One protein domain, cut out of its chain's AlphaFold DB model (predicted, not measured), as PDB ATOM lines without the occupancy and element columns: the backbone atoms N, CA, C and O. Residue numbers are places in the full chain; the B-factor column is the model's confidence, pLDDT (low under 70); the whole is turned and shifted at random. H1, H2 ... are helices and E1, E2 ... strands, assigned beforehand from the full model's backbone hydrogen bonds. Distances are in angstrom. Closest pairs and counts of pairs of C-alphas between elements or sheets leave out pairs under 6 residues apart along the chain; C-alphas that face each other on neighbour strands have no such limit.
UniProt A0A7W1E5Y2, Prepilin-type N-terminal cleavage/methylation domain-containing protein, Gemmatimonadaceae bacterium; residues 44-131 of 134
ATOM      1  N   ASP A  44     -26.059  14.771 -35.163       86.38
ATOM      2  CA  ASP A  44     -25.325  15.619 -34.225       86.38
ATOM      3  C   ASP A  44     -26.256  16.482 -33.356       86.38
ATOM      4  O   ASP A  44     -26.031  16.615 -32.150       86.38
ATOM      5  N   GLU A  45     -27.337  17.029 -33.929       87.94
ATOM      6  CA  GLU A  45     -28.377  17.738 -33.168       87.94
ATOM      7  C   GLU A  45     -29.067  16.785 -32.178       87.94
ATOM      8  O   GLU A  45     -29.244  17.134 -31.009       87.94
ATOM      9  N   LEU A  46     -29.393  15.555 -32.596       90.12
ATOM     10  CA  LEU A  46     -29.983  14.539 -31.716       90.12
ATOM     11  C   LEU A  46     -29.070  14.215 -30.527       90.12
ATOM     12  O   LEU A  46     -29.537  14.167 -29.389       90.12
ATOM     13  N   PHE A  47     -27.771  14.045 -30.767       89.88
ATOM     14  CA  PHE A  47     -26.807  13.804 -29.697       89.88
ATOM     15  C   PHE A  47     -26.619  15.019 -28.782       89.88
ATOM     16  O   PHE A  47     -26.572  14.864 -27.563       89.88
ATOM     17  N   SER A  48     -26.596  16.237 -29.330       89.00
ATOM     18  CA  SER A  48     -26.531  17.459 -28.516       89.00
ATOM     19  C   SER A  48     -27.737  17.599 -27.577       89.00
ATOM     20  O   SER A  48     -27.578  17.944 -26.404       89.00
ATOM     21  N   ASN A  49     -28.930  17.224 -28.052       90.94
ATOM     22  CA  ASN A  49     -30.143  17.199 -27.242       90.94
ATOM     23  C   ASN A  49     -30.048  16.146 -26.130       90.94
ATOM     24  O   ASN A  49     -30.360  16.456 -24.983       90.94
ATOM     25  N   LEU A  50     -29.532  14.945 -26.427       92.44
ATOM     26  CA  LEU A  50     -29.289  13.921 -25.402       92.44
ATOM     27  C   LEU A  50     -28.329  14.399 -24.306       92.44
ATOM     28  O   LEU A  50     -28.570  14.141 -23.126       92.44
ATOM     29  N   VAL A  51     -27.247  15.092 -24.670       91.88
ATOM     30  CA  VAL A  51     -26.282  15.643 -23.701       91.88
ATOM     31  C   VAL A  51     -26.943  16.721 -22.838       91.88
ATOM     32  O   VAL A  51     -26.790  16.711 -21.615       91.88
ATOM     33  N   SER A  52     -27.736  17.606 -23.449       90.50
ATOM     34  CA  SER A  52     -28.517  18.632 -22.745       90.50
ATOM     35  C   SER A  52     -29.521  18.021 -21.758       90.50
ATOM     36  O   SER A  52     -29.580  18.423 -20.591       90.50
ATOM     37  N   ASP A  53     -30.255  16.988 -22.173       92.31
ATOM     38  CA  ASP A  53     -31.212  16.281 -21.319       92.31
ATOM     39  C   ASP A  53     -30.517  15.532 -20.177       92.31
ATOM     40  O   ASP A  53     -30.944  15.610 -19.021       92.31
ATOM     41  N   SER A  54     -29.389  14.885 -20.469       93.44
ATOM     42  CA  SER A  54     -28.558  14.207 -19.470       93.44
ATOM     43  C   SER A  54     -28.011  15.191 -18.433       93.44
ATOM     44  O   SER A  54     -28.033  14.903 -17.236       93.44
ATOM     45  N   ARG A  55     -27.618  16.403 -18.849       91.75
ATOM     46  CA  ARG A  55     -27.227  17.481 -17.930       91.75
ATOM     47  C   ARG A  55     -28.378  17.888 -17.014       91.75
ATOM     48  O   ARG A  55     -28.168  18.036 -15.814       91.75
ATOM     49  N   ARG A  56     -29.605  18.017 -17.530       92.12
ATOM     50  CA  ARG A  56     -30.787  18.299 -16.688       92.12
ATOM     51  C   ARG A  56     -31.012  17.198 -15.655       92.12
ATOM     52  O   ARG A  56     -31.414  17.496 -14.531       92.12
ATOM     53  N   VAL A  57     -30.760  15.937 -16.010       93.50
ATOM     54  CA  VAL A  57     -30.799  14.818 -15.056       93.50
ATOM     55  C   VAL A  57     -29.697  14.958 -14.003       93.50
ATOM     56  O   VAL A  57     -30.011  14.876 -12.817       93.50
ATOM     57  N   ALA A  58     -28.455  15.246 -14.407       92.44
ATOM     58  CA  ALA A  58     -27.334  15.473 -13.493       92.44
ATOM     59  C   ALA A  58     -27.642  16.586 -12.480       92.44
ATOM     60  O   ALA A  58     -27.525  16.385 -11.271       92.44
ATOM     61  N   THR A  59     -28.130  17.738 -12.956       93.00
ATOM     62  CA  THR A  59     -28.514  18.876 -12.109       93.00
ATOM     63  C   THR A  59     -29.643  18.512 -11.145       93.00
ATOM     64  O   THR A  59     -29.547  18.827  -9.963       93.00
ATOM     65  N   ARG A  60     -30.688  17.805 -11.605       92.88
ATOM     66  CA  ARG A  60     -31.802  17.380 -10.735       92.88
ATOM     67  C   ARG A  60     -31.376  16.395  -9.649       92.88
ATOM     68  O   ARG A  60     -31.950  16.425  -8.567       92.88
ATOM     69  N   ARG A  61     -30.401  15.527  -9.930       90.19
ATOM     70  CA  ARG A  61     -29.867  14.556  -8.959       90.19
ATOM     71  C   ARG A  61     -28.726  15.118  -8.107       90.19
ATOM     72  O   ARG A  61     -28.300  14.441  -7.181       90.19
ATOM     73  N   ALA A  62     -28.224  16.315  -8.425       90.88
ATOM     74  CA  ALA A  62     -27.014  16.898  -7.841       90.88
ATOM     75  C   ALA A  62     -25.795  15.949  -7.892       90.88
ATOM     76  O   ALA A  62     -24.951  15.943  -7.000       90.88
ATOM     77  N   GLN A  63     -25.708  15.133  -8.944       90.75
ATOM     78  CA  GLN A  63     -24.699  14.085  -9.096       90.75
ATOM     79  C   GLN A  63     -24.223  14.007 -10.543       90.75
ATOM     80  O   GLN A  63     -24.978  14.303 -11.472       90.75
ATOM     81  N   ALA A  64     -22.966  13.601 -10.733       90.69
ATOM     82  CA  ALA A  64     -22.446  13.307 -12.061       90.69
ATOM     83  C   ALA A  64     -23.157  12.083 -12.655       90.69
ATOM     84  O   ALA A  64     -23.492  11.136 -11.938       90.69
ATOM     85  N   VAL A  65     -23.368  12.101 -13.967       93.75
ATOM     86  CA  VAL A  65     -23.980  11.011 -14.736       93.75
ATOM     87  C   VAL A  65     -23.084  10.646 -15.909       93.75
ATOM     88  O   VAL A  65     -22.327  11.478 -16.402       93.75
ATOM     89  N   GLN A  66     -23.183   9.408 -16.373       93.88
ATOM     90  CA  GLN A  66     -22.433   8.911 -17.511       93.88
ATOM     91  C   GLN A  66     -23.397   8.499 -18.618       93.88
ATOM     92  O   GLN A  66     -24.260   7.646 -18.429       93.88
ATOM     93  N   LEU A  67     -23.267   9.148 -19.769       93.88
ATOM     94  CA  LEU A  67     -24.001   8.837 -20.985       93.88
ATOM     95  C   LEU A  67     -23.144   7.905 -21.842       93.88
ATOM     96  O   LEU A  67     -22.024   8.262 -22.205       93.88
ATOM     97  N   ASP A  68     -23.679   6.740 -22.180       94.62
ATOM     98  CA  ASP A  68     -23.090   5.792 -23.124       94.62
ATOM     99  C   ASP A  68     -24.012   5.675 -24.342       94.62
ATOM    100  O   ASP A  68     -25.196   5.362 -24.197       94.62
ATOM    101  N   LEU A  69     -23.484   5.990 -25.523       94.75
ATOM    102  CA  LEU A  69     -24.164   5.940 -26.811       94.75
ATOM    103  C   LEU A  69     -23.514   4.864 -27.687       94.75
ATOM    104  O   LEU A  69     -22.324   4.928 -28.005       94.75
ATOM    105  N   GLY A  70     -24.331   3.915 -28.136       93.62
ATOM    106  CA  GLY A  70     -23.968   2.883 -29.093       93.62
ATOM    107  C   GLY A  70     -24.039   3.349 -30.551       93.62
ATOM    108  O   GLY A  70     -24.779   4.261 -30.927       93.62
ATOM    109  N   ALA A  71     -23.310   2.640 -31.418       91.12
ATOM    110  CA  ALA A  71     -23.335   2.872 -32.867       91.12
ATOM    111  C   ALA A  71     -24.724   2.632 -33.488       91.12
ATOM    112  O   ALA A  71     -25.041   3.207 -34.523       91.12
ATOM    113  N   ASP A  72     -25.561   1.806 -32.855       91.56
ATOM    114  CA  ASP A  72     -26.945   1.540 -33.266       91.56
ATOM    115  C   ASP A  72     -27.934   2.618 -32.779       91.56
ATOM    116  O   ASP A  72     -29.144   2.493 -32.976       91.56
ATOM    117  N   GLY A  73     -27.436   3.650 -32.093       92.38
ATOM    118  CA  GLY A  73     -28.236   4.728 -31.520       92.38
ATOM    119  C   GLY A  73     -28.916   4.366 -30.207       92.38
ATOM    120  O   GLY A  73     -29.663   5.190 -29.680       92.38
ATOM    121  N   SER A  74     -28.694   3.164 -29.663       96.19
ATOM    122  CA  SER A  74     -29.085   2.871 -28.286       96.19
ATOM    123  C   SER A  74     -28.250   3.714 -27.327       96.19
ATOM    124  O   SER A  74     -27.059   3.920 -27.549       96.19
ATOM    125  N   TRP A  75     -28.871   4.237 -26.277       95.88
ATOM    126  CA  TRP A  75     -28.158   5.001 -25.264       95.88
ATOM    127  C   TRP A  75     -28.586   4.589 -23.865       95.88
ATOM    128  O   TRP A  75     -29.730   4.186 -23.625       95.88
ATOM    129  N   THR A  76     -27.652   4.707 -22.931       96.00
ATOM    130  CA  THR A  76     -27.880   4.495 -21.506       96.00
ATOM    131  C   THR A  76     -27.299   5.656 -20.721       96.00
ATOM    132  O   THR A  76     -26.259   6.204 -21.073       96.00
ATOM    133  N   LEU A  77     -28.006   6.052 -19.673       95.50
ATOM    134  CA  LEU A  77     -27.576   7.058 -18.724       95.50
ATOM    135  C   LEU A  77     -27.433   6.376 -17.371       95.50
ATOM    136  O   LEU A  77     -28.416   5.856 -16.839       95.50
ATOM    137  N   SER A  78     -26.229   6.375 -16.823       94.88
ATOM    138  CA  SER A  78     -25.913   5.776 -15.532       94.88
ATOM    139  C   SER A  78     -25.423   6.813 -14.524       94.88
ATOM    140  O   SER A  78     -25.027   7.924 -14.884       94.88
ATOM    141  N   GLY A  79     -25.484   6.474 -13.238       91.50
ATOM    142  CA  GLY A  79     -24.864   7.275 -12.187       91.50
ATOM    143  C   GLY A  79     -23.341   7.261 -12.321       91.50
ATOM    144  O   GLY A  79     -22.739   6.211 -12.536       91.50
ATOM    145  N   GLY A  80     -22.718   8.434 -12.195       82.31
ATOM    146  CA  GLY A  80     -21.263   8.617 -12.143       82.31
ATOM    147  C   GLY A  80     -20.743   8.935 -10.737       82.31
ATOM    148  O   GLY A  80     -19.574   9.270 -10.570       82.31
ATOM    149  N   GLY A  81     -21.614   8.890  -9.721       73.06
ATOM    150  CA  GLY A  81     -21.241   9.104  -8.323       73.06
ATOM    151  C   GLY A  81     -20.592   7.862  -7.687       73.06
ATOM    152  O   GLY A  81     -20.884   6.743  -8.114       73.06
ATOM    153  N   PRO A  82     -19.788   8.017  -6.616       65.00
ATOM    154  CA  PRO A  82     -19.081   6.906  -5.961       65.00
ATOM    155  C   PRO A  82     -19.984   5.764  -5.473       65.00
ATOM    156  O   PRO A  82     -19.537   4.628  -5.379       65.00
ATOM    157  N   GLN A  83     -21.251   6.060  -5.157       64.50
ATOM    158  CA  GLN A  83     -22.227   5.079  -4.667       64.50
ATOM    159  C   GLN A  83     -23.176   4.542  -5.752       64.50
ATOM    160  O   GLN A  83     -23.820   3.522  -5.538       64.50
ATOM    161  N   GLU A  84     -23.262   5.200  -6.912       70.25
ATOM    162  CA  GLU A  84     -24.206   4.856  -7.992       70.25
ATOM    163  C   GLU A  84     -23.492   4.512  -9.307       70.25
ATOM    164  O   GLU A  84     -24.128   4.468 -10.360       70.25
ATOM    165  N   THR A  85     -22.174   4.279  -9.271       73.19
ATOM    166  CA  THR A  85     -21.382   3.982 -10.473       73.19
ATOM    167  C   THR A  85     -21.967   2.768 -11.193       73.19
ATOM    168  O   THR A  85     -21.960   1.655 -10.671       73.19
ATOM    169  N   GLY A  86     -22.502   2.994 -12.396       72.06
ATOM    170  CA  GLY A  86     -23.104   1.947 -13.228       72.06
ATOM    171  C   GLY A  86     -24.587   1.658 -12.963       72.06
ATOM    172  O   GLY A  86     -25.180   0.870 -13.701       72.06
ATOM    173  N   ALA A  87     -25.227   2.313 -11.987       86.88
ATOM    174  CA  ALA A  87     -26.674   2.216 -11.807       86.88
ATOM    175  C   ALA A  87     -27.385   2.905 -12.979       86.88
ATOM    176  O   ALA A  87     -27.200   4.102 -13.203       86.88
ATOM    177  N   ILE A  88     -28.185   2.159 -13.741       90.81
ATOM    178  CA  ILE A  88     -28.901   2.694 -14.905       90.81
ATOM    179  C   ILE A  88     -30.034   3.604 -14.417       90.81
ATOM    180  O   ILE A  88     -30.991   3.146 -13.798       90.81
ATOM    181  N   ILE A  89     -29.930   4.892 -14.736       93.12
ATOM    182  CA  ILE A  89     -30.934   5.917 -14.444       93.12
ATOM    183  C   ILE A  89     -31.988   5.919 -15.551       93.12
ATOM    184  O   ILE A  89     -33.188   5.918 -15.279       93.12
ATOM    185  N   GLN A  90     -31.539   5.936 -16.809       94.12
ATOM    186  CA  GLN A  90     -32.395   5.978 -17.992       94.12
ATOM    187  C   GLN A  90     -31.750   5.244 -19.166       94.12
ATOM    188  O   GLN A  90     -30.544   5.011 -19.201       94.12
ATOM    189  N   ARG A  91     -32.573   4.874 -20.143       95.88
ATOM    190  CA  ARG A  91     -32.132   4.275 -21.399       95.88
ATOM    191  C   ARG A  91     -33.118   4.601 -22.507       95.88
ATOM    192  O   ARG A  91     -34.304   4.797 -22.238       95.88
ATOM    193  N   GLY A  92     -32.646   4.594 -23.741       95.06
ATOM    194  CA  GLY A  92     -33.486   4.859 -24.896       95.06
ATOM    195  C   GLY A  92     -32.766   4.587 -26.205       95.06
ATOM    196  O   GLY A  92     -31.758   3.882 -26.253       95.06
ATOM    197  N   ARG A  93     -33.321   5.138 -27.282       94.88
ATOM    198  CA  ARG A  93     -32.731   5.083 -28.615       94.88
ATOM    199  C   ARG A  93     -32.978   6.400 -29.343       94.88
ATOM    200  O   ARG A  93     -34.045   6.988 -29.188       94.88
ATOM    201  N   ILE A  94     -32.001   6.844 -30.126       92.31
ATOM    202  CA  ILE A  94     -32.161   7.932 -31.097       92.31
ATOM    203  C   ILE A  94     -32.309   7.367 -32.505       92.31
ATOM    204  O   ILE A  94     -31.755   6.320 -32.829       92.31
ATOM    205  N   SER A  95     -33.079   8.065 -33.336       87.75
ATOM    206  CA  SER A  95     -33.435   7.615 -34.686       87.75
ATOM    207  C   SER A  95     -32.243   7.550 -35.644       87.75
ATOM    208  O   SER A  95     -32.286   6.789 -36.605       87.75
ATOM    209  N   ALA A  96     -31.187   8.323 -35.382       86.44
ATOM    210  CA  ALA A  96     -29.943   8.292 -36.137       86.44
ATOM    211  C   ALA A  96     -28.758   8.511 -35.190       86.44
ATOM    212  O   ALA A  96     -28.734   9.500 -34.456       86.44
ATOM    213  N   SER A  97     -27.795   7.586 -35.198       86.25
ATOM    214  CA  SER A  97     -26.593   7.688 -34.368       86.25
ATOM    215  C   SER A  97     -25.471   8.415 -35.109       86.25
ATOM    216  O   SER A  97     -25.175   8.047 -36.247       86.25
ATOM    217  N   PRO A  98     -24.808   9.402 -34.483       86.69
ATOM    218  CA  PRO A  98     -23.590   9.998 -35.025       86.69
ATOM    219  C   PRO A  98     -22.335   9.130 -34.784       86.69
ATOM    220  O   PRO A  98     -21.259   9.463 -35.278       86.69
ATOM    221  N   GLY A  99     -22.446   8.027 -34.031       89.62
ATOM    222  CA  GLY A  99     -21.341   7.117 -33.723       89.62
ATOM    223  C   GLY A  99     -21.410   6.569 -32.297       89.62
ATOM    224  O   GLY A  99     -22.446   6.639 -31.639       89.62
ATOM    225  N   LYS A 100     -20.295   6.014 -31.809       91.75
ATOM    226  CA  LYS A 100     -20.157   5.621 -30.400       91.75
ATOM    227  C   LYS A 100     -19.592   6.777 -29.594       91.75
ATOM    228  O   LYS A 100     -18.624   7.399 -30.031       91.75
ATOM    229  N   ALA A 101     -20.151   7.030 -28.417       91.75
ATOM    230  CA  ALA A 101     -19.543   7.953 -27.471       91.75
ATOM    231  C   ALA A 101     -19.868   7.621 -26.025       91.75
ATOM    232  O   ALA A 101     -20.953   7.149 -25.700       91.75
ATOM    233  N   ARG A 102     -18.930   7.966 -25.153       93.00
ATOM    234  CA  ARG A 102     -19.088   7.950 -23.709       93.00
ATOM    235  C   ARG A 102     -18.758   9.327 -23.158       93.00
ATOM    236  O   ARG A 102     -17.656   9.836 -23.364       93.00
ATOM    237  N   VAL A 103     -19.715   9.926 -22.459       91.62
ATOM    238  CA  VAL A 103     -19.599  11.280 -21.910       91.62
ATOM    239  C   VAL A 103     -19.941  11.257 -20.428       91.62
ATOM    240  O   VAL A 103     -21.020  10.821 -20.038       91.62
ATOM    241  N   SER A 104     -19.027  11.748 -19.598       92.31
ATOM    242  CA  SER A 104     -19.289  12.058 -18.196       92.31
ATOM    243  C   SER A 104     -19.787  13.495 -18.084       92.31
ATOM    244  O   SER A 104     -19.166  14.416 -18.618       92.31
ATOM    245  N   ILE A 105     -20.926  13.689 -17.427       92.56
ATOM    246  CA  ILE A 105     -21.640  14.962 -17.362       92.56
ATOM    247  C   ILE A 105     -21.826  15.336 -15.897       92.56
ATOM    248  O   ILE A 105     -22.467  14.624 -15.122       92.56
ATOM    249  N   SER A 106     -21.266  16.479 -15.520       89.81
ATOM    250  CA  SER A 106     -21.305  17.008 -14.165       89.81
ATOM    251  C   SER A 106     -22.490  17.963 -13.963       89.81
ATOM    252  O   SER A 106     -22.809  18.750 -14.862       89.81
ATOM    253  N   PRO A 107     -23.116  17.985 -12.769       87.38
ATOM    254  CA  PRO A 107     -24.215  18.900 -12.457       87.38
ATOM    255  C   PRO A 107     -23.819  20.380 -12.559       87.38
ATOM    256  O   PRO A 107     -24.685  21.217 -12.812       87.38
ATOM    257  N   ILE A 108     -22.525  20.698 -12.415       86.00
ATOM    258  CA  ILE A 108     -21.988  22.065 -12.524       86.00
ATOM    259  C   ILE A 108     -21.691  22.501 -13.970       86.00
ATOM    260  O   ILE A 108     -21.216  23.609 -14.185       86.00
ATOM    261  N   GLY A 109     -22.011  21.669 -14.969       79.44
ATOM    262  CA  GLY A 109     -21.888  22.023 -16.389       79.44
ATOM    263  C   GLY A 109     -20.580  21.609 -17.061       79.44
ATOM    264  O   GLY A 109     -20.323  22.055 -18.170       79.44
ATOM    265  N   ILE A 110     -19.785  20.745 -16.427       86.75
ATOM    266  CA  ILE A 110     -18.589  20.162 -17.048       86.75
ATOM    267  C   ILE A 110     -18.985  18.888 -17.804       86.75
ATOM    268  O   ILE A 110     -19.649  18.021 -17.232       86.75
ATOM    269  N   CYS A 111     -18.543  18.757 -19.055       89.25
ATOM    270  CA  CYS A 111     -18.696  17.551 -19.866       89.25
ATOM    271  C   CYS A 111     -17.327  17.013 -20.280       89.25
ATOM    272  O   CYS A 111     -16.547  17.705 -20.928       89.25
ATOM    273  N   ILE A 112     -17.042  15.761 -19.935       88.00
ATOM    274  CA  ILE A 112     -15.795  15.085 -20.293       88.00
ATOM    275  C   ILE A 112     -16.141  13.930 -21.220       88.00
ATOM    276  O   ILE A 112     -16.852  13.002 -20.837       88.00
ATOM    277  N   MET A 113     -15.643  13.998 -22.447       86.19
ATOM    278  CA  MET A 113     -15.761  12.914 -23.413       86.19
ATOM    279  C   MET A 113     -14.612  11.932 -23.170       86.19
ATOM    280  O   MET A 113     -13.451  12.313 -23.271       86.19
ATOM    281  N   ASP A 114     -14.950  10.704 -22.786       83.12
ATOM    282  CA  ASP A 114     -13.985   9.649 -22.445       83.12
ATOM    283  C   ASP A 114     -13.533   8.912 -23.713       83.12
ATOM    284  O   ASP A 114     -12.352   8.857 -24.045       83.12
ATOM    285  N   GLN A 115     -14.502   8.412 -24.482       77.38
ATOM    286  CA  GLN A 115     -14.267   7.716 -25.746       77.38
ATOM    287  C   GLN A 115     -15.291   8.189 -26.766       77.38
ATOM    288  O   GLN A 115     -16.476   8.282 -26.446       77.38
ATOM    289  N   SER A 116     -14.856   8.492 -27.985       81.81
ATOM    290  CA  SER A 116     -15.759   8.921 -29.051       81.81
ATOM    291  C   SER A 116     -15.207   8.604 -30.430       81.81
ATOM    292  O   SER A 116     -14.103   9.029 -30.766       81.81
ATOM    293  N   ASP A 117     -16.046   7.992 -31.256       83.50
ATOM    294  CA  ASP A 117     -15.821   7.863 -32.701       83.50
ATOM    295  C   ASP A 117     -16.549   8.976 -33.482       83.50
ATOM    296  O   ASP A 117     -16.539   9.014 -34.714       83.50
ATOM    297  N   ILE A 118     -17.215   9.883 -32.759       79.94
ATOM    298  CA  ILE A 118     -18.012  10.970 -33.321       79.94
ATOM    299  C   ILE A 118     -17.091  12.114 -33.765       79.94
ATOM    300  O   ILE A 118     -16.177  12.512 -33.047       79.94
ATOM    301  N   ARG A 119     -17.351  12.684 -34.949       73.31
ATOM    302  CA  ARG A 119     -16.587  13.833 -35.480       73.31
ATOM    303  C   ARG A 119     -16.902  15.160 -34.777       73.31
ATOM    304  O   ARG A 119     -16.087  16.079 -34.806       73.31
ATOM    305  N   MET A 120     -18.077  15.251 -34.164       72.00
ATOM    306  CA  MET A 120     -18.571  16.396 -33.403       72.00
ATOM    307  C   MET A 120     -17.796  16.566 -32.090       72.00
ATOM    308  O   MET A 120     -17.623  15.607 -31.338       72.00
ATOM    309  N   ARG A 121     -17.388  17.800 -31.772       73.62
ATOM    310  CA  ARG A 121     -16.779  18.136 -30.476       73.62
ATOM    311  C   ARG A 121     -17.799  18.791 -29.550       73.62
ATOM    312  O   ARG A 121     -18.519  19.706 -29.945       73.62
ATOM    313  N   ILE A 122     -17.824  18.328 -28.304       77.56
ATOM    314  CA  ILE A 122     -18.538  18.994 -27.213       77.56
ATOM    315  C   ILE A 122     -17.555  19.935 -26.523       77.56
ATOM    316  O   ILE A 122     -16.438  19.532 -26.195       77.56
ATOM    317  N   ASP A 123     -17.973  21.174 -26.297       80.62
ATOM    318  CA  ASP A 123     -17.246  22.098 -25.438       80.62
ATOM    319  C   ASP A 123     -17.291  21.586 -23.984       80.62
ATOM    320  O   ASP A 123     -18.384  21.387 -23.434       80.62
ATOM    321  N   PRO A 124     -16.131  21.360 -23.345       79.25
ATOM    322  CA  PRO A 124     -16.071  20.714 -22.040       79.25
ATOM    323  C   PRO A 124     -16.622  21.568 -20.893       79.25
ATOM    324  O   PRO A 124     -16.927  21.024 -19.833       79.25
ATOM    325  N   LEU A 125     -16.751  22.886 -21.077       79.38
ATOM    326  CA  LEU A 125     -17.179  23.832 -20.044       79.38
ATOM    327  C   LEU A 125     -18.625  24.284 -20.222       79.38
ATOM    328  O   LEU A 125     -19.271  24.673 -19.249       79.38
ATOM    329  N   THR A 126     -19.141  24.253 -21.450       77.31
ATOM    330  CA  THR A 126     -20.533  24.632 -21.719       77.31
ATOM    331  C   THR A 126     -21.436  23.437 -22.001       77.31
ATOM    332  O   THR A 126     -22.651  23.622 -22.089       77.31
ATOM    333  N   CYS A 127     -20.877  22.228 -22.157       80.25
ATOM    334  CA  CYS A 127     -21.597  21.031 -22.611       80.25
ATOM    335  C   CYS A 127     -22.380  21.269 -23.911       80.25
ATOM    336  O   CYS A 127     -23.401  20.628 -24.155       80.25
ATOM    337  N   ASN A 128     -21.928  22.229 -24.721       77.12
ATOM    338  CA  ASN A 128     -22.599  22.603 -25.954       77.12
ATOM    339  C   ASN A 128     -21.808  22.036 -27.123       77.12
ATOM    340  O   ASN A 128     -20.578  21.996 -27.084       77.12
ATOM    341  N   SER A 129     -22.498  21.576 -28.156       68.31
ATOM    342  CA  SER A 129     -21.820  21.080 -29.340       68.31
ATOM    343  C   SER A 129     -21.481  22.263 -30.247       68.31
ATOM    344  O   SER A 129     -22.355  23.018 -30.673       68.31
ATOM    345  N   ASN A 130     -20.191  22.477 -30.505       57.66
ATOM    346  CA  ASN A 130     -19.775  23.448 -31.508       57.66
ATOM    347  C   ASN A 130     -19.606  22.671 -32.813       57.66
ATOM    348  O   ASN A 130     -18.688  21.854 -32.938       57.66
ATOM    349  N   ILE A 131     -20.531  22.873 -33.752       54.19
ATOM    350  CA  ILE A 131     -20.402  22.338 -35.107       54.19
ATOM    351  C   ILE A 131     -19.205  23.063 -35.711       54.19
ATOM    352  O   ILE A 131     -19.309  24.214 -36.131       54.19
TER     353      ILE A 131
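What this domain is: This is residues 44 to 131 of the 134 residues of the protein "Prepilin-type N-terminal cleavage/methylation domain-containing protein" of Gemmatimonadaceae bacterium (UniProt A0A7W1E5Y2). One twisted sheet of five strands forms a wall, and a single long helix, H1, covers one of its faces, running along the strands over E1 and, only just, over E4. After E5, residues 117 to 131 have no named element and fold back on themselves, with residues 121 to 122 paired with residues 129 to 130, antiparallel. The printed part has 88 residues, with H1 E1 E2 E3 E4 E5 along the chain; the sheet's order is E3 E2 E1 E4 E5, all antiparallel, and the class is mixed, helices and strands. The whole is compact and rounded, with a radius of gyration of the C-alphas of 11.7 A and spans of 31 by 25 by 19 A.

How they stand to each other: Start at H1, residues 44 to 61, where every O i to N i+4 pair is within hydrogen-bond range. A tight link leads to E1, residues 65 to 69; their closest C-alphas are those of Ala 58 and Val 65, 5.7 A apart. H1 is on the sheet at a height of 8.7 A, in two layers, a helix on one face of a sheet, and its line stands at 20 degrees to E1 on the local plane. Next comes E2, residues 74 to 79, in a hairpin with E1; look for N 66 and O 78, 2.8 A apart. E3, residues 88 to 93, forms a hairpin with E2, where N 77 and O 90 are 2.8 A apart. E1 E2 E3 are a meander, each strand the antiparallel neighbour of the one before. E4, residues 101 to 105, is apart from E3 and the antiparallel neighbour of E1, with N 67 and O 103 2.8 A apart. E1 E2 E3 E4 are a Greek key, four strands in a row of which three, E1 E2 E3, are a meander and the first, E1, is the antiparallel neighbour of the fourth, E4. The closest C-alphas of H1 and E4 are those of Arg 55 and Ile 105, 6.2 A apart. E5, residues 111 to 116, forms a hairpin with E4, where N 104 and O 112 are 2.8 A apart; E3 and E5 are the edge strands.

Where its parts are: Find C-alpha 44 at (-25.325, 15.619, -34.225); from there H1 runs 25.7 A to C-alpha 61 at (-29.867, 14.556, -8.959). E1 is 13.1 A long, E2 17.2 A, E3 14.4 A, E4 12.5 A and E5 12.9 A, ending at C-alpha 116 at (-15.759, 8.921, -29.051).

The domain as a whole: The C-alphas farthest apart are those of Gln 83 and Ile 131, at 35.0 A. The printed part has no cut, and no link is long. Its mean pLDDT is 86.4, with residues 82 to 83 and 129 to 131 under 70.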